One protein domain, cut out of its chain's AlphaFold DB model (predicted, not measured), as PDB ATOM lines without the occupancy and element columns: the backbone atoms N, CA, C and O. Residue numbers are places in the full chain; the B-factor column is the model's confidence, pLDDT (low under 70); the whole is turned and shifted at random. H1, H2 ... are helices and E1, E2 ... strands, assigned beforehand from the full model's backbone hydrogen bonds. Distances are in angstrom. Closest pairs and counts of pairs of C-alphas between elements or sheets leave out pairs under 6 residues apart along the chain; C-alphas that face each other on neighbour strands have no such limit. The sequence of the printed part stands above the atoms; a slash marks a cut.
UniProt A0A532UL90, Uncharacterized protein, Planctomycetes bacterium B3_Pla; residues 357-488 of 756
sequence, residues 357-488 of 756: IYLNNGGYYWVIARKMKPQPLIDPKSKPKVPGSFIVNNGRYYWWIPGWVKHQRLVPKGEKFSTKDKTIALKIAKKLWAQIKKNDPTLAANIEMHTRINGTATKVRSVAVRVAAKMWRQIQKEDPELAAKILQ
ATOM      1  N   ILE A 357      78.652 114.520  45.400       88.31
ATOM      2  CA  ILE A 357      78.881 113.127  45.001       88.31
ATOM      3  C   ILE A 357      78.146 112.234  46.002       88.31
ATOM      4  O   ILE A 357      78.436 112.295  47.197       88.31
ATOM      5  N   TYR A 358      77.208 111.416  45.527       86.31
ATOM      6  CA  TYR A 358      76.368 110.551  46.358       86.31
ATOM      7  C   TYR A 358      76.338 109.114  45.831       86.31
ATOM      8  O   TYR A 358      76.617 108.861  44.660       86.31
ATOM      9  N   LEU A 359      76.038 108.162  46.714       84.50
ATOM     10  CA  LEU A 359      75.922 106.744  46.381       84.50
ATOM     11  C   LEU A 359      74.454 106.420  46.072       84.50
ATOM     12  O   LEU A 359      73.581 106.720  46.883       84.50
ATOM     13  N   ASN A 360      74.184 105.793  44.928       77.44
ATOM     14  CA  ASN A 360      72.851 105.335  44.537       77.44
ATOM     15  C   ASN A 360      72.947 103.930  43.928       77.44
ATOM     16  O   ASN A 360      73.786 103.692  43.060       77.44
ATOM     17  N   ASN A 361      72.125 102.989  44.402       76.31
ATOM     18  CA  ASN A 361      72.118 101.583  43.963       76.31
ATOM     19  C   ASN A 361      73.522 100.939  43.871       76.31
ATOM     20  O   ASN A 361      73.823 100.146  42.980       76.31
ATOM     21  N   GLY A 362      74.407 101.305  44.808       79.62
ATOM     22  CA  GLY A 362      75.775 100.794  44.906       79.62
ATOM     23  C   GLY A 362      76.806 101.421  43.958       79.62
ATOM     24  O   GLY A 362      77.941 100.952  43.966       79.62
ATOM     25  N   GLY A 363      76.462 102.450  43.175       86.50
ATOM     26  CA  GLY A 363      77.395 103.224  42.342       86.50
ATOM     27  C   GLY A 363      77.374 104.721  42.672       86.50
ATOM     28  O   GLY A 363      76.373 105.240  43.162       86.50
ATOM     29  N   TYR A 364      78.482 105.427  42.442       89.75
ATOM     30  CA  TYR A 364      78.585 106.862  42.727       89.75
ATOM     31  C   TYR A 364      78.103 107.741  41.566       89.75
ATOM     32  O   TYR A 364      78.479 107.548  40.410       89.75
ATOM     33  N   TYR A 365      77.318 108.761  41.902       90.31
ATOM     34  CA  TYR A 365      76.775 109.759  40.987       90.31
ATOM     35  C   TYR A 365      77.193 111.159  41.427       90.31
ATOM     36  O   TYR A 365      77.386 111.417  42.617       90.31
ATOM     37  N   TRP A 366      77.297 112.072  40.469       91.94
ATOM     38  CA  TRP A 366      77.542 113.491  40.692       91.94
ATOM     39  C   TRP A 366      76.314 114.296  40.283       91.94
ATOM     40  O   TRP A 366      75.782 114.120  39.188       91.94
ATOM     41  N   VAL A 367      75.843 115.170  41.168       88.56
ATOM     42  CA  VAL A 367      74.706 116.054  40.903       88.56
ATOM     43  C   VAL A 367      74.989 117.462  41.409       88.56
ATOM     44  O   VAL A 367      75.543 117.661  42.495       88.56
ATOM     45  N   ILE A 368      74.556 118.446  40.627       84.31
ATOM     46  CA  ILE A 368      74.465 119.845  41.035       84.31
ATOM     47  C   ILE A 368      72.980 120.202  40.968       84.31
ATOM     48  O   ILE A 368      72.378 120.233  39.892       84.31
ATOM     49  N   ALA A 369      72.371 120.373  42.143       74.00
ATOM     50  CA  ALA A 369      70.927 120.514  42.291       74.00
ATOM     51  C   ALA A 369      70.385 121.668  41.431       74.00
ATOM     52  O   ALA A 369      70.924 122.771  41.463       74.00
ATOM     53  N   ARG A 370      69.317 121.400  40.667       73.00
ATOM     54  CA  ARG A 370      68.663 122.343  39.735       73.00
ATOM     55  C   ARG A 370      69.549 122.896  38.597       73.00
ATOM     56  O   ARG A 370      69.085 123.765  37.869       73.00
ATOM     57  N   LYS A 371      70.784 122.405  38.410       76.88
ATOM     58  CA  LYS A 371      71.683 122.834  37.317       76.88
ATOM     59  C   LYS A 371      71.966 121.717  36.303       76.88
ATOM     60  O   LYS A 371      72.096 122.010  35.124       76.88
ATOM     61  N   MET A 372      72.004 120.445  36.723       79.88
ATOM     62  CA  MET A 372      72.123 119.294  35.811       79.88
ATOM     63  C   MET A 372      71.432 118.027  36.345       79.88
ATOM     64  O   MET A 372      71.234 117.877  37.554       79.88
ATOM     65  N   LYS A 373      71.104 117.086  35.447       79.50
ATOM     66  CA  LYS A 373      70.657 115.727  35.819       79.50
ATOM     67  C   LYS A 373      71.818 114.947  36.477       79.50
ATOM     68  O   LYS A 373      72.968 115.193  36.113       79.50
ATOM     69  N   PRO A 374      71.565 114.012  37.416       85.06
ATOM     70  CA  PRO A 374      72.630 113.229  38.046       85.06
ATOM     71  C   PRO A 374      73.439 112.411  37.034       85.06
ATOM     72  O   PRO A 374      72.883 111.572  36.326       85.06
ATOM     73  N   GLN A 375      74.755 112.619  37.003       85.00
ATOM     74  CA  GLN A 375      75.670 111.932  36.095       85.00
ATOM     75  C   GLN A 375      76.362 110.747  36.794       85.00
ATOM     76  O   GLN A 375      76.882 110.921  37.901       85.00
ATOM     77  N   PRO A 376      76.397 109.541  36.195       85.75
ATOM     78  CA  PRO A 376      77.121 108.400  36.751       85.75
ATOM     79  C   PRO A 376      78.639 108.611  36.651       85.75
ATOM     80  O   PRO A 376      79.168 108.916  35.584       85.75
ATOM     81  N   LEU A 377      79.365 108.393  37.749       88.12
ATOM     82  CA  LEU A 377      80.821 108.551  37.790       88.12
ATOM     83  C   LEU A 377      81.501 107.249  37.366       88.12
ATOM     84  O   LEU A 377      81.799 106.378  38.182       88.12
ATOM     85  N   ILE A 378      81.697 107.094  36.062       84.19
ATOM     86  CA  ILE A 378      82.182 105.860  35.437       84.19
ATOM     87  C   ILE A 378      83.712 105.875  35.375       84.19
ATOM     88  O   ILE A 378      84.303 106.833  34.882       84.19
ATOM     89  N   ASP A 379      84.362 104.804  35.837       80.38
ATOM     90  CA  ASP A 379      85.808 104.645  35.657       80.38
ATOM     91  C   ASP A 379      86.109 104.375  34.167       80.38
ATOM     92  O   ASP A 379      85.578 103.412  33.605       80.38
ATOM     93  N   PRO A 380      86.964 105.168  33.492       74.19
ATOM     94  CA  PRO A 380      87.372 104.888  32.118       74.19
ATOM     95  C   PRO A 380      87.926 103.468  31.917       74.19
ATOM     96  O   PRO A 380      87.700 102.879  30.862       74.19
ATOM     97  N   LYS A 381      88.588 102.888  32.931       73.00
ATOM     98  CA  LYS A 381      89.114 101.513  32.895       73.00
ATOM     99  C   LYS A 381      88.020 100.441  32.981       73.00
ATOM    100  O   LYS A 381      88.274  99.299  32.604       73.00
ATOM    101  N   SER A 382      86.818 100.783  33.457       67.88
ATOM    102  CA  SER A 382      85.681  99.861  33.583       67.88
ATOM    103  C   SER A 382      84.683  99.937  32.423       67.88
ATOM    104  O   SER A 382      83.656  99.254  32.470       67.88
ATOM    105  N   LYS A 383      84.937 100.754  31.389       69.19
ATOM    106  CA  LYS A 383      84.075 100.807  30.199       69.19
ATOM    107  C   LYS A 383      84.056  99.436  29.494       69.19
ATOM    108  O   LYS A 383      85.120  98.845  29.283       69.19
ATOM    109  N   PRO A 384      82.877  98.892  29.138       67.75
ATOM    110  CA  PRO A 384      82.790  97.592  28.483       67.75
ATOM    111  C   PRO A 384      83.426  97.643  27.085       67.75
ATOM    112  O   PRO A 384      83.218  98.584  26.328       67.75
ATOM    113  N   LYS A 385      84.192  96.603  26.722       72.88
ATOM    114  CA  LYS A 385      84.899  96.509  25.422       72.88
ATOM    115  C   LYS A 385      83.982  96.195  24.222       72.88
ATOM    116  O   LYS A 385      84.480  96.034  23.114       72.88
ATOM    117  N   VAL A 386      82.680  96.044  24.457       80.88
ATOM    118  CA  VAL A 386      81.614  95.866  23.460       80.88
ATOM    119  C   VAL A 386      80.374  96.624  23.953       80.88
ATOM    120  O   VAL A 386      80.154  96.647  25.169       80.88
ATOM    121  N   PRO A 387      79.569  97.238  23.070       80.25
ATOM    122  CA  PRO A 387      78.314  97.872  23.460       80.25
ATOM    123  C   PRO A 387      77.282  96.834  23.922       80.25
ATOM    124  O   PRO A 387      77.398  95.640  23.646       80.25
ATOM    125  N   GLY A 388      76.249  97.300  24.620       79.62
ATOM    126  CA  GLY A 388      75.150  96.460  25.096       79.62
ATOM    127  C   GLY A 388      75.408  95.810  26.454       79.62
ATOM    128  O   GLY A 388      76.238  96.252  27.247       79.62
ATOM    129  N   SER A 389      74.632  94.778  26.765       81.19
ATOM    130  CA  SER A 389      74.706  94.045  28.032       81.19
ATOM    131  C   SER A 389      74.654  92.539  27.804       81.19
ATOM    132  O   SER A 389      74.082  92.059  26.826       81.19
ATOM    133  N   PHE A 390      75.260  91.794  28.728       84.62
ATOM    134  CA  PHE A 390      75.154  90.341  28.780       84.62
ATOM    135  C   PHE A 390      74.001  89.959  29.704       84.62
ATOM    136  O   PHE A 390      74.031  90.291  30.890       84.62
ATOM    137  N   ILE A 391      73.009  89.257  29.165       85.81
ATOM    138  CA  ILE A 391      71.893  88.694  29.930       85.81
ATOM    139  C   ILE A 391      72.204  87.219  30.185       85.81
ATOM    140  O   ILE A 391      72.651  86.512  29.280       85.81
ATOM    141  N   VAL A 392      71.969  86.755  31.412       86.38
ATOM    142  CA  VAL A 392      72.043  85.333  31.766       86.38
ATOM    143  C   VAL A 392      70.624  84.796  31.876       86.38
ATOM    144  O   VAL A 392      69.849  85.286  32.691       86.38
ATOM    145  N   ASN A 393      70.291  83.786  31.075       86.62
ATOM    146  CA  ASN A 393      69.027  83.057  31.175       86.62
ATOM    147  C   ASN A 393      69.330  81.552  31.226       86.62
ATOM    148  O   ASN A 393      70.117  81.056  30.418       86.62
ATOM    149  N   ASN A 394      68.784  80.844  32.218       87.38
ATOM    150  CA  ASN A 394      69.077  79.434  32.520       87.38
ATOM    151  C   ASN A 394      70.589  79.103  32.527       87.38
ATOM    152  O   ASN A 394      71.044  78.094  31.983       87.38
ATOM    153  N   GLY A 395      71.387  80.005  33.112       88.38
ATOM    154  CA  GLY A 395      72.847  79.895  33.204       88.38
ATOM    155  C   GLY A 395      73.614  80.101  31.891       88.38
ATOM    156  O   GLY A 395      74.830  79.940  31.883       88.38
ATOM    157  N   ARG A 396      72.941  80.444  30.783       90.75
ATOM    158  CA  ARG A 396      73.554  80.689  29.467       90.75
ATOM    159  C   ARG A 396      73.592  82.180  29.137       90.75
ATOM    160  O   ARG A 396      72.681  82.921  29.503       90.75
ATOM    161  N   TYR A 397      74.629  82.608  28.420       92.12
ATOM    162  CA  TYR A 397      74.859  84.010  28.070       92.12
ATOM    163  C   TYR A 397      74.231  84.411  26.729       92.12
ATOM    164  O   TYR A 397      74.364  83.728  25.713       92.12
ATOM    165  N   TYR A 398      73.599  85.581  26.725       91.00
ATOM    166  CA  TYR A 398      73.015  86.239  25.558       91.00
ATOM    167  C   TYR A 398      73.547  87.669  25.484       91.00
ATOM    168  O   TYR A 398      73.790  88.294  26.520       91.00
ATOM    169  N   TRP A 399      73.720  88.196  24.275       90.50
ATOM    170  CA  TRP A 399      74.110  89.590  24.052       90.50
ATOM    171  C   TRP A 399      72.900  90.406  23.614       90.50
ATOM    172  O   TRP A 399      72.094  89.943  22.806       90.50
ATOM    173  N   TRP A 400      72.750  91.604  24.173       85.88
ATOM    174  CA  TRP A 400      71.599  92.464  23.925       85.88
ATOM    175  C   TRP A 400      72.010  93.927  23.776       85.88
ATOM    176  O   TRP A 400      72.702  94.474  24.640       85.88
ATOM    177  N   ILE A 401      71.546  94.561  22.697       82.56
ATOM    178  CA  ILE A 401      71.680  95.998  22.439       82.56
ATOM    179  C   ILE A 401      70.254  96.552  22.262       82.56
ATOM    180  O   ILE A 401      69.643  96.306  21.217       82.56
ATOM    181  N   PRO A 402      69.692  97.251  23.271       71.94
ATOM    182  CA  PRO A 402      68.275  97.626  23.302       71.94
ATOM    183  C   PRO A 402      67.849  98.463  22.089       71.94
ATOM    184  O   PRO A 402      68.234  99.622  21.984       71.94
ATOM    185  N   GLY A 403      67.053  97.872  21.189       72.56
ATOM    186  CA  GLY A 403      66.538  98.514  19.969       72.56
ATOM    187  C   GLY A 403      67.275  98.176  18.666       72.56
ATOM    188  O   GLY A 403      66.772  98.518  17.606       72.56
ATOM    189  N   TRP A 404      68.417  97.476  18.720       76.00
ATOM    190  CA  TRP A 404      69.317  97.308  17.561       76.00
ATOM    191  C   TRP A 404      69.670  95.839  17.344       76.00
ATOM    192  O   TRP A 404      69.356  95.250  16.316       76.00
ATOM    193  N   VAL A 405      70.250  95.209  18.369       70.75
ATOM    194  CA  VAL A 405      70.507  93.768  18.392       70.75
ATOM    195  C   VAL A 405      69.541  93.161  19.403       70.75
ATOM    196  O   VAL A 405      69.709  93.311  20.620       70.75
ATOM    197  N   LYS A 406      68.507  92.482  18.879       76.50
ATOM    198  CA  LYS A 406      67.599  91.599  19.641       76.50
ATOM    199  C   LYS A 406      68.421  90.558  20.428       76.50
ATOM    200  O   LYS A 406      69.624  90.452  20.232       76.50
ATOM    201  N   HIS A 407      67.806  89.787  21.331       81.56
ATOM    202  CA  HIS A 407      68.524  88.807  22.168       81.56
ATOM    203  C   HIS A 407      69.356  87.797  21.348       81.56
ATOM    204  O   HIS A 407      68.856  86.745  20.939       81.56
ATOM    205  N   GLN A 408      70.641  88.091  21.148       87.62
ATOM    206  CA  GLN A 408      71.526  87.315  20.295       87.62
ATOM    207  C   GLN A 408      72.141  86.171  21.095       87.62
ATOM    208  O   GLN A 408      72.750  86.371  22.153       87.62
ATOM    209  N   ARG A 409      71.988  84.950  20.578       88.38
ATOM    210  CA  ARG A 409      72.577  83.746  21.170       88.38
ATOM    211  C   ARG A 409      74.090  83.753  20.957       88.38
ATOM    212  O   ARG A 409      74.558  83.904  19.831       88.38
ATOM    213  N   LEU A 410      74.855  83.572  22.033       90.88
ATOM    214  CA  LEU A 410      76.317  83.510  21.994       90.88
ATOM    215  C   LEU A 410      76.762  82.049  21.930       90.88
ATOM    216  O   LEU A 410      77.150  81.452  22.935       90.88
ATOM    217  N   VAL A 411      76.620  81.469  20.741       90.31
ATOM    218  CA  VAL A 411      76.850  80.045  20.463       90.31
ATOM    219  C   VAL A 411      78.311  79.822  20.039       90.31
ATOM    220  O   VAL A 411      78.756  80.459  19.079       90.31
ATOM    221  N   PRO A 412      79.087  78.965  20.731       90.94
ATOM    222  CA  PRO A 412      80.415  78.548  20.278       90.94
ATOM    223  C   PRO A 412      80.366  77.794  18.941       90.94
ATOM    224  O   PRO A 412      79.362  77.171  18.599       90.94
ATOM    225  N   LYS A 413      81.457  77.830  18.163       89.06
ATOM    226  CA  LYS A 413      81.521  77.130  16.868       89.06
ATOM    227  C   LYS A 413      81.356  75.619  17.092       89.06
ATOM    228  O   LYS A 413      82.175  75.025  17.780       89.06
ATOM    229  N   GLY A 414      80.329  75.021  16.485       87.81
ATOM    230  CA  GLY A 414      80.011  73.591  16.605       87.81
ATOM    231  C   GLY A 414      78.989  73.240  17.696       87.81
ATOM    232  O   GLY A 414      78.484  72.121  17.705       87.81
ATOM    233  N   GLU A 415      78.619  74.172  18.578       90.75
ATOM    234  CA  GLU A 415      77.571  73.942  19.581       90.75
ATOM    235  C   GLU A 415      76.169  74.305  19.057       90.75
ATOM    236  O   GLU A 415      76.005  75.169  18.200       90.75
ATOM    237  N   LYS A 416      75.124  73.680  19.624       86.94
ATOM    238  CA  LYS A 416      73.710  73.997  19.322       86.94
ATOM    239  C   LYS A 416      73.103  75.084  20.228       86.94
ATOM    240  O   LYS A 416      71.988  75.540  19.980       86.94
ATOM    241  N   PHE A 417      73.795  75.499  21.293       90.12
ATOM    242  CA  PHE A 417      73.239  76.363  22.345       90.12
ATOM    243  C   PHE A 417      74.212  77.465  22.789       90.12
ATOM    244  O   PHE A 417      75.421  77.341  22.642       90.12
ATOM    245  N   SER A 418      73.689  78.541  23.390       91.62
ATOM    246  CA  SER A 418      74.518  79.604  23.979       91.62
ATOM    247  C   SER A 418      75.438  79.074  25.086       91.62
ATOM    248  O   SER A 418      74.997  78.289  25.932       91.62
ATOM    249  N   THR A 419      76.680  79.563  25.136       91.62
ATOM    250  CA  THR A 419      77.667  79.161  26.151       91.62
ATOM    251  C   THR A 419      77.258  79.553  27.578       91.62
ATOM    252  O   THR A 419      76.557  80.547  27.798       91.62
ATOM    253  N   LYS A 420      77.728  78.775  28.563       92.62
ATOM    254  CA  LYS A 420      77.657  79.098  29.999       92.62
ATOM    255  C   LYS A 420      78.894  79.856  30.510       92.62
ATOM    256  O   LYS A 420      78.881  80.327  31.641       92.62
ATOM    257  N   ASP A 421      79.949  80.006  29.701       92.31
ATOM    258  CA  ASP A 421      81.178  80.712  30.086       92.31
ATOM    259  C   ASP A 421      81.152  82.178  29.617       92.31
ATOM    260  O   ASP A 421      81.045  82.487  28.427       92.31
ATOM    261  N   LYS A 422      81.305  83.100  30.572       88.69
ATOM    262  CA  LYS A 422      81.343  84.551  30.345       88.69
ATOM    263  C   LYS A 422      82.519  84.997  29.466       88.69
ATOM    264  O   LYS A 422      82.401  85.980  28.734       88.69
ATOM    265  N   THR A 423      83.660  84.319  29.545       90.00
ATOM    266  CA  THR A 423      84.871  84.650  28.783       90.00
ATOM    267  C   THR A 423      84.712  84.273  27.309       90.00
ATOM    268  O   THR A 423      85.025  85.081  26.430       90.00
ATOM    269  N   ILE A 424      84.130  83.100  27.035       89.62
ATOM    270  CA  ILE A 424      83.779  82.635  25.688       89.62
ATOM    271  C   ILE A 424      82.668  83.518  25.108       89.62
ATOM    272  O   ILE A 424      82.806  84.018  23.991       89.62
ATOM    273  N   ALA A 425      81.630  83.821  25.896       89.81
ATOM    274  CA  ALA A 425      80.570  84.761  25.527       89.81
ATOM    275  C   ALA A 425      81.134  86.128  25.094       89.81
ATOM    276  O   ALA A 425      80.750  86.661  24.052       89.81
ATOM    277  N   LEU A 426      82.102  86.672  25.843       88.75
ATOM    278  CA  LEU A 426      82.763  87.935  25.511       88.75
ATOM    279  C   LEU A 426      83.620  87.849  24.236       88.75
ATOM    280  O   LEU A 426      83.659  88.816  23.475       88.75
ATOM    281  N   LYS A 427      84.298  86.720  23.974       91.44
ATOM    282  CA  LYS A 427      85.034  86.496  22.714       91.44
ATOM    283  C   LYS A 427      84.079  86.476  21.510       91.44
ATOM    284  O   LYS A 427      84.354  87.146  20.517       91.44
ATOM    285  N   ILE A 428      82.945  85.780  21.619       90.44
ATOM    286  CA  ILE A 428      81.923  85.706  20.560       90.44
ATOM    287  C   ILE A 428      81.304  87.090  20.312       90.44
ATOM    288  O   ILE A 428      81.288  87.552  19.174       90.44
ATOM    289  N   ALA A 429      80.879  87.796  21.367       89.19
ATOM    290  CA  ALA A 429      80.301  89.136  21.250       89.19
ATOM    291  C   ALA A 429      81.271  90.150  20.615       89.19
ATOM    292  O   ALA A 429      80.858  90.951  19.784       89.19
ATOM    293  N   LYS A 430      82.576  90.085  20.927       90.56
ATOM    294  CA  LYS A 430      83.598  90.905  20.248       90.56
ATOM    295  C   LYS A 430      83.697  90.611  18.753       90.56
ATOM    296  O   LYS A 430      83.829  91.549  17.974       90.56
ATOM    297  N   LYS A 431      83.640  89.336  18.352       90.62
ATOM    298  CA  LYS A 431      83.690  88.947  16.935       90.62
ATOM    299  C   LYS A 431      82.453  89.443  16.183       90.62
ATOM    300  O   LYS A 431      82.605  90.042  15.125       90.62
ATOM    301  N   LEU A 432      81.263  89.272  16.765       89.75
ATOM    302  CA  LEU A 432      80.011  89.806  16.218       89.75
ATOM    303  C   LEU A 432      80.042  91.339  16.128       89.75
ATOM    304  O   LEU A 432      79.647  91.902  15.116       89.75
ATOM    305  N   TRP A 433      80.573  92.023  17.145       90.38
ATOM    306  CA  TRP A 433      80.715  93.480  17.128       90.38
ATOM    307  C   TRP A 433      81.683  93.974  16.044       90.38
ATOM    308  O   TRP A 433      81.373  94.927  15.335       90.38
ATOM    309  N   ALA A 434      82.818  93.297  15.855       90.50
ATOM    310  CA  ALA A 434      83.744  93.595  14.763       90.50
ATOM    311  C   ALA A 434      83.123  93.335  13.377       90.50
ATOM    312  O   ALA A 434      83.379  94.092  12.444       90.50
ATOM    313  N   GLN A 435      82.274  92.309  13.244       89.44
ATOM    314  CA  GLN A 435      81.505  92.058  12.022       89.44
ATOM    315  C   GLN A 435      80.467  93.155  11.763       89.44
ATOM    316  O   GLN A 435      80.384  93.625  10.636       89.44
ATOM    317  N   ILE A 436      79.744  93.630  12.785       87.94
ATOM    318  CA  ILE A 436      78.821  94.770  12.643       87.94
ATOM    319  C   ILE A 436      79.589  96.023  12.198       87.94
ATOM    320  O   ILE A 436      79.213  96.626  11.203       87.94
ATOM    321  N   LYS A 437      80.724  96.355  12.837       89.50
ATOM    322  CA  LYS A 437      81.580  97.483  12.414       89.50
ATOM    323  C   LYS A 437      82.063  97.389  10.963       89.50
ATOM    324  O   LYS A 437      82.223  98.426  10.328       89.50
ATOM    325  N   LYS A 438      82.339  96.180  10.462       91.19
ATOM    326  CA  LYS A 438      82.806  95.962   9.084       91.19
ATOM    327  C   LYS A 438      81.664  95.992   8.064       91.19
ATOM    328  O   LYS A 438      81.866  96.483   6.961       91.19
ATOM    329  N   ASN A 439      80.509  95.433   8.416       89.69
ATOM    330  CA  ASN A 439      79.416  95.189   7.476       89.69
ATOM    331  C   ASN A 439      78.393  96.336   7.434       89.69
ATOM    332  O   ASN A 439      77.758  96.526   6.406       89.69
ATOM    333  N   ASP A 440      78.228  97.080   8.532       88.81
ATOM    334  CA  ASP A 440      77.326  98.232   8.628       88.81
ATOM    335  C   ASP A 440      77.934  99.297   9.573       88.81
ATOM    336  O   ASP A 440      77.636  99.339  10.776       88.81
ATOM    337  N   PRO A 441      78.846 100.149   9.061       90.00
ATOM    338  CA  PRO A 441      79.517 101.169   9.867       90.00
ATOM    339  C   PRO A 441      78.542 102.246  10.366       90.00
ATOM    340  O   PRO A 441      78.737 102.792  11.451       90.00
ATOM    341  N   THR A 442      77.468 102.508   9.617       87.00
ATOM    342  CA  THR A 442      76.366 103.407   9.983       87.00
ATOM    343  C   THR A 442      75.620 102.914  11.219       87.00
ATOM    344  O   THR A 442      75.510 103.644  12.206       87.00
ATOM    345  N   LEU A 443      75.174 101.656  11.225       84.94
ATOM    346  CA  LEU A 443      74.568 101.011  12.389       84.94
ATOM    347  C   LEU A 443      75.555 100.942  13.552       84.94
ATOM    348  O   LEU A 443      75.161 101.165  14.693       84.94
ATOM    349  N   ALA A 444      76.839 100.683  13.290       85.31
ATOM    350  CA  ALA A 444      77.850 100.655  14.335       85.31
ATOM    351  C   ALA A 444      78.023 102.022  15.019       85.31
ATOM    352  O   ALA A 444      77.922 102.088  16.242       85.31
ATOM    353  N   ALA A 445      78.221 103.110  14.268       83.62
ATOM    354  CA  ALA A 445      78.338 104.463  14.822       83.62
ATOM    355  C   ALA A 445      77.083 104.858  15.616       83.62
ATOM    356  O   ALA A 445      77.164 105.340  16.749       83.62
ATOM    357  N   ASN A 446      75.912 104.551  15.062       81.75
ATOM    358  CA  ASN A 446      74.636 104.810  15.702       81.75
ATOM    359  C   ASN A 446      74.438 103.962  16.990       81.75
ATOM    360  O   ASN A 446      73.977 104.501  18.001       81.75
ATOM    361  N   ILE A 447      74.886 102.695  17.033       80.50
ATOM    362  CA  ILE A 447      74.967 101.871  18.260       80.50
ATOM    363  C   ILE A 447      75.926 102.500  19.279       80.50
ATOM    364  O   ILE A 447      75.605 102.514  20.472       80.50
ATOM    365  N   GLU A 448      77.090 103.004  18.857       77.50
ATOM    366  CA  GLU A 448      78.072 103.613  19.766       77.50
ATOM    367  C   GLU A 448      77.554 104.914  20.397       77.50
ATOM    368  O   GLU A 448      77.823 105.164  21.574       77.50
ATOM    369  N   MET A 449      76.749 105.681  19.659       73.81
ATOM    370  CA  MET A 449      76.102 106.908  20.129       73.81
ATOM    371  C   MET A 449      74.948 106.649  21.117       73.81
ATOM    372  O   MET A 449      74.817 107.370  22.107       73.81
ATOM    373  N   HIS A 450      74.123 105.619  20.886       67.62
ATOM    374  CA  HIS A 450      72.863 105.420  21.625       67.62
ATOM    375  C   HIS A 450      72.903 104.322  22.700       67.62
ATOM    376  O   HIS A 450      72.060 104.297  23.600       67.62
ATOM    377  N   THR A 451      73.871 103.401  22.652       65.19
ATOM    378  CA  THR A 451      73.977 102.313  23.638       65.19
ATOM    379  C   THR A 451      74.840 102.723  24.834       65.19
ATOM    380  O   THR A 451      75.722 103.573  24.733       65.19
ATOM    381  N   ARG A 452      74.657 102.071  25.992       58.41
ATOM    382  CA  ARG A 452      75.495 102.241  27.198       58.41
ATOM    383  C   ARG A 452      76.954 101.760  27.015       58.41
ATOM    384  O   ARG A 452      77.377 100.795  27.644       58.41
ATOM    385  N   ILE A 453      77.745 102.461  26.202       52.88
ATOM    386  CA  ILE A 453      79.224 102.432  26.253       52.88
ATOM    387  C   ILE A 453      79.726 103.159  27.511       52.88
ATOM    388  O   ILE A 453      80.775 102.847  28.080       52.88
ATOM    389  N   ASN A 454      78.907 104.079  28.014       57.84
ATOM    390  CA  ASN A 454      78.978 104.587  29.372       57.84
ATOM    391  C   ASN A 454      78.657 103.439  30.346       57.84
ATOM    392  O   ASN A 454      77.495 103.090  30.554       57.84
ATOM    393  N   GLY A 455      79.720 102.821  30.877       63.47
ATOM    394  CA  GLY A 455      79.670 101.673  31.786       63.47
ATOM    395  C   GLY A 455      78.980 101.949  33.127       63.47
ATOM    396  O   GLY A 455      78.344 102.977  33.343       63.47
ATOM    397  N   THR A 456      79.095 101.015  34.069       71.50
ATOM    398  CA  THR A 456      78.506 101.192  35.402       71.50
ATOM    399  C   THR A 456      79.229 102.278  36.200       71.50
ATOM    400  O   THR A 456      80.456 102.387  36.166       71.50
ATOM    401  N   ALA A 457      78.463 103.067  36.961       81.44
ATOM    402  CA  ALA A 457      79.007 103.993  37.947       81.44
ATOM    403  C   ALA A 457      79.939 103.252  38.923       81.44
ATOM    404  O   ALA A 457      79.607 102.164  39.406       81.44
ATOM    405  N   THR A 458      81.103 103.831  39.220       83.25
ATOM    406  CA  THR A 458      82.097 103.193  40.086       83.25
ATOM    407  C   THR A 458      81.561 103.008  41.502       83.25
ATOM    408  O   THR A 458      80.859 103.868  42.033       83.25
ATOM    409  N   LYS A 459      81.934 101.896  42.142       87.56
ATOM    410  CA  LYS A 459      81.634 101.634  43.559       87.56
ATOM    411  C   LYS A 459      82.671 102.251  44.509       87.56
ATOM    412  O   LYS A 459      82.494 102.210  45.721       87.56
ATOM    413  N   VAL A 460      83.762 102.816  43.977       86.81
ATOM    414  CA  VAL A 460      84.923 103.273  44.757       86.81
ATOM    415  C   VAL A 460      84.953 104.800  44.839       86.81
ATOM    416  O   VAL A 460      85.157 105.488  43.838       86.81
ATOM    417  N   ARG A 461      84.804 105.355  46.050       86.94
ATOM    418  CA  ARG A 461      84.659 106.808  46.269       86.94
ATOM    419  C   ARG A 461      85.863 107.631  45.787       86.94
ATOM    420  O   ARG A 461      85.675 108.704  45.222       86.94
ATOM    421  N   SER A 462      87.088 107.134  45.957       87.94
ATOM    422  CA  SER A 462      88.315 107.811  45.497       87.94
ATOM    423  C   SER A 462      88.467 107.828  43.970       87.94
ATOM    424  O   SER A 462      89.079 108.736  43.406       87.94
ATOM    425  N   VAL A 463      87.885 106.848  43.270       87.06
ATOM    426  CA  VAL A 463      87.760 106.870  41.805       87.06
ATOM    427  C   VAL A 463      86.681 107.872  41.405       87.06
ATOM    428  O   VAL A 463      86.941 108.730  40.568       87.06
ATOM    429  N   ALA A 464      85.522 107.841  42.072       87.81
ATOM    430  CA  ALA A 464      84.409 108.756  41.821       87.81
ATOM    431  C   ALA A 464      84.829 110.236  41.914       87.81
ATOM    432  O   ALA A 464      84.566 111.002  40.993       87.81
ATOM    433  N   VAL A 465      85.555 110.627  42.970       87.69
ATOM    434  CA  VAL A 465      86.065 112.003  43.144       87.69
ATOM    435  C   VAL A 465      86.998 112.421  41.998       87.69
ATOM    436  O   VAL A 465      86.863 113.526  41.478       87.69
ATOM    437  N   ARG A 466      87.905 111.540  41.551       89.12
ATOM    438  CA  ARG A 466      88.811 111.828  40.422       89.12
ATOM    439  C   ARG A 466      88.067 111.942  39.089       89.12
ATOM    440  O   ARG A 466      88.382 112.829  38.300       89.12
ATOM    441  N   VAL A 467      87.074 111.085  38.852       87.19
ATOM    442  CA  VAL A 467      86.215 111.155  37.658       87.19
ATOM    443  C   VAL A 467      85.406 112.453  37.663       87.19
ATOM    444  O   VAL A 467      85.419 113.161  36.662       87.19
ATOM    445  N   ALA A 468      84.795 112.827  38.792       88.62
ATOM    446  CA  ALA A 468      84.038 114.071  38.926       88.62
ATOM    447  C   ALA A 468      84.918 115.310  38.680       88.62
ATOM    448  O   ALA A 468      84.517 116.212  37.953       88.62
ATOM    449  N   ALA A 469      86.149 115.327  39.203       88.88
ATOM    450  CA  ALA A 469      87.102 116.407  38.948       88.88
ATOM    451  C   ALA A 469      87.519 116.496  37.470       88.88
ATOM    452  O   ALA A 469      87.655 117.596  36.937       88.88
ATOM    453  N   LYS A 470      87.683 115.356  36.783       88.00
ATOM    454  CA  LYS A 470      87.955 115.339  35.338       88.00
ATOM    455  C   LYS A 470      86.752 115.835  34.529       88.00
ATOM    456  O   LYS A 470      86.942 116.656  33.643       88.00
ATOM    457  N   MET A 471      85.539 115.385  34.858       87.31
ATOM    458  CA  MET A 471      84.304 115.851  34.213       87.31
ATOM    459  C   MET A 471      84.073 117.349  34.435       87.31
ATOM    460  O   MET A 471      83.657 118.039  33.516       87.31
ATOM    461  N   TRP A 472      84.384 117.873  35.622       90.31
ATOM    462  CA  TRP A 472      84.285 119.306  35.893       90.31
ATOM    463  C   TRP A 472      85.257 120.127  35.041       90.31
ATOM    464  O   TRP A 472      84.821 121.061  34.379       90.31
ATOM    465  N   ARG A 473      86.535 119.729  34.956       88.69
ATOM    466  CA  ARG A 473      87.505 120.366  34.041       88.69
ATOM    467  C   ARG A 473      87.080 120.281  32.574       88.69
ATOM    468  O   ARG A 473      87.387 121.182  31.804       88.69
ATOM    469  N   GLN A 474      86.406 119.197  32.192       86.75
ATOM    470  CA  GLN A 474      85.870 119.026  30.847       86.75
ATOM    471  C   GLN A 474      84.724 120.015  30.582       86.75
ATOM    472  O   GLN A 474      84.798 120.748  29.607       86.75
ATOM    473  N   ILE A 475      83.751 120.134  31.494       84.38
ATOM    474  CA  ILE A 475      82.680 121.146  31.417       84.38
ATOM    475  C   ILE A 475      83.274 122.561  31.361       84.38
ATOM    476  O   ILE A 475      82.898 123.337  30.498       84.38
ATOM    477  N   GLN A 476      84.274 122.880  32.190       87.12
ATOM    478  CA  GLN A 476      84.964 124.179  32.148       87.12
ATOM    479  C   GLN A 476      85.645 124.493  30.801       87.12
ATOM    480  O   GLN A 476      85.900 125.663  30.530       87.12
ATOM    481  N   LYS A 477      85.970 123.478  29.986       88.75
ATOM    482  CA  LYS A 477      86.602 123.638  28.667       88.75
ATOM    483  C   LYS A 477      85.592 123.611  27.513       88.75
ATOM    484  O   LYS A 477      85.789 124.316  26.533       88.75
ATOM    485  N   GLU A 478      84.576 122.759  27.604       88.44
ATOM    486  CA  GLU A 478      83.625 122.470  26.519       88.44
ATOM    487  C   GLU A 478      82.322 123.284  26.629       88.44
ATOM    488  O   GLU A 478      81.670 123.505  25.616       88.44
ATOM    489  N   ASP A 479      81.956 123.750  27.829       87.00
ATOM    490  CA  ASP A 479      80.739 124.527  28.104       87.00
ATOM    491  C   ASP A 479      80.991 125.551  29.246       87.00
ATOM    492  O   ASP A 479      80.639 125.326  30.417       87.00
ATOM    493  N   PRO A 480      81.666 126.680  28.941       87.50
ATOM    494  CA  PRO A 480      82.023 127.685  29.941       87.50
ATOM    495  C   PRO A 480      80.800 128.411  30.524       87.50
ATOM    496  O   PRO A 480      80.839 128.825  31.686       87.50
ATOM    497  N   GLU A 481      79.695 128.521  29.779       83.69
ATOM    498  CA  GLU A 481      78.448 129.115  30.272       83.69
ATOM    499  C   GLU A 481      77.804 128.247  31.358       83.69
ATOM    500  O   GLU A 481      77.447 128.745  32.433       83.69
ATOM    501  N   LEU A 482      77.713 126.929  31.140       81.88
ATOM    502  CA  LEU A 482      77.256 125.993  32.162       81.88
ATOM    503  C   LEU A 482      78.197 125.989  33.370       81.88
ATOM    504  O   LEU A 482      77.719 125.936  34.506       81.88
ATOM    505  N   ALA A 483      79.512 126.096  33.159       84.81
ATOM    506  CA  ALA A 483      80.477 126.213  34.249       84.81
ATOM    507  C   ALA A 483      80.238 127.477  35.102       84.81
ATOM    508  O   ALA A 483      80.135 127.375  36.329       84.81
ATOM    509  N   ALA A 484      80.058 128.647  34.482       82.94
ATOM    510  CA  ALA A 484      79.720 129.889  35.182       82.94
ATOM    511  C   ALA A 484      78.373 129.779  35.922       82.94
ATOM    512  O   ALA A 484      78.268 130.100  37.111       82.94
ATOM    513  N   LYS A 485      77.354 129.214  35.265       81.69
ATOM    514  CA  LYS A 485      76.026 128.955  35.840       81.69
ATOM    515  C   LYS A 485      76.069 127.966  37.008       81.69
ATOM    516  O   LYS A 485      75.209 128.039  37.883       81.69
ATOM    517  N   ILE A 486      77.030 127.045  37.051       80.44
ATOM    518  CA  ILE A 486      77.257 126.120  38.173       80.44
ATOM    519  C   ILE A 486      77.939 126.818  39.359       80.44
ATOM    520  O   ILE A 486      77.650 126.467  40.504       80.44
ATOM    521  N   LEU A 487      78.808 127.800  39.100       79.75
ATOM    522  CA  LEU A 487      79.500 128.583  40.130       79.75
ATOM    523  C   LEU A 487      78.606 129.658  40.777       79.75
ATOM    524  O   LEU A 487      78.785 129.961  41.955       79.75
ATOM    525  N   GLN A 488      77.611 130.185  40.057       73.44
ATOM    526  CA  GLN A 488      76.590 131.081  40.614       73.44
ATOM    527  C   GLN A 488      75.606 130.338  41.543       73.44
ATOM    528  O   GLN A 488      74.639 129.696  41.092       73.44
TER     529      GLN A 488
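AT A GLANCE: This is residues 357 to 488 of the 756 residues of an uncharacterized protein of Planctomycetes bacterium B3_Pla (UniProt A0A532UL90). Two small lobes stand at the two ends of an elongated whole, each with a long helix packed on a small sheet and a short helix folded back from the long one's far end. One lobe has H1 over the sheet E3-E4-E5, with H2; the other has H3 over the hairpin E1-E2, with H4; two unnamed stretches run between them. The printed part has 132 residues, ordered E1 E2 E3 E4 E5 H1 H2 H3 H4, both sheets antiparallel, class mixed; it is loose, radius of gyration of the C-alphas 18.4 A, spanning 62 by 33 by 22 A.

HOW THE PARTS SIT: E3, residues 389 to 393, E4, 396 to 401, and E5, 405 to 409, form a meander, each strand the antiparallel neighbour of the one before. N 391 and O 398 are 2.9 A apart, N 399 and O 408 3.0 A. H1, residues 422 to 439, is on one face, making two layers, helix and sheet, at a height over the sheet of 9.8 A; the closest C-alphas of H1 and E4 are those of Ala 425 and Tyr 397, 6.3 A. H2, residues 441 to 450, and H1 touch only at the corner, Ala 444 to Lys 437, C-alphas 5.3 A apart, at a steep tilt of 56 degrees, opposite ways. E1, residues 357 to 360, and E2, 363 to 367, form a hairpin, with N 358 and O 365 2.9 A apart. The closest C-alphas of E2 and H3, residues 461 to 478, are those of Tyr 364 and Ala 464, 6.2 A. H3 and H4, residues 480 to 487, touch only at the corner, Gln 476 to Ala 483, C-alphas 5.4 A apart, at a steep tilt of 49 degrees, opposite ways. H1 and H3 are apart. Every O i to N i+4 pair is within hydrogen-bond range in H1, H2 and H4, and 13 of 14 in H3.

IN THESE COORDINATES: E4 is 16.9 A long, H1 25.3 A, H2 14.2 A and H3 25.2 A. E1 begins at C-alpha 357 (78.881, 113.127, 45.001); H4 ends at C-alpha 487 (79.500, 128.583, 40.130).

THE WHOLE: The two C-alphas farthest apart, those of Gly 414 and Gln 488, are 62.4 A apart. The printed part has no cut. The links E2 to E3 and E5 to H1 are long. Residues 382 to 384 and 450 to 455 have pLDDT under 70.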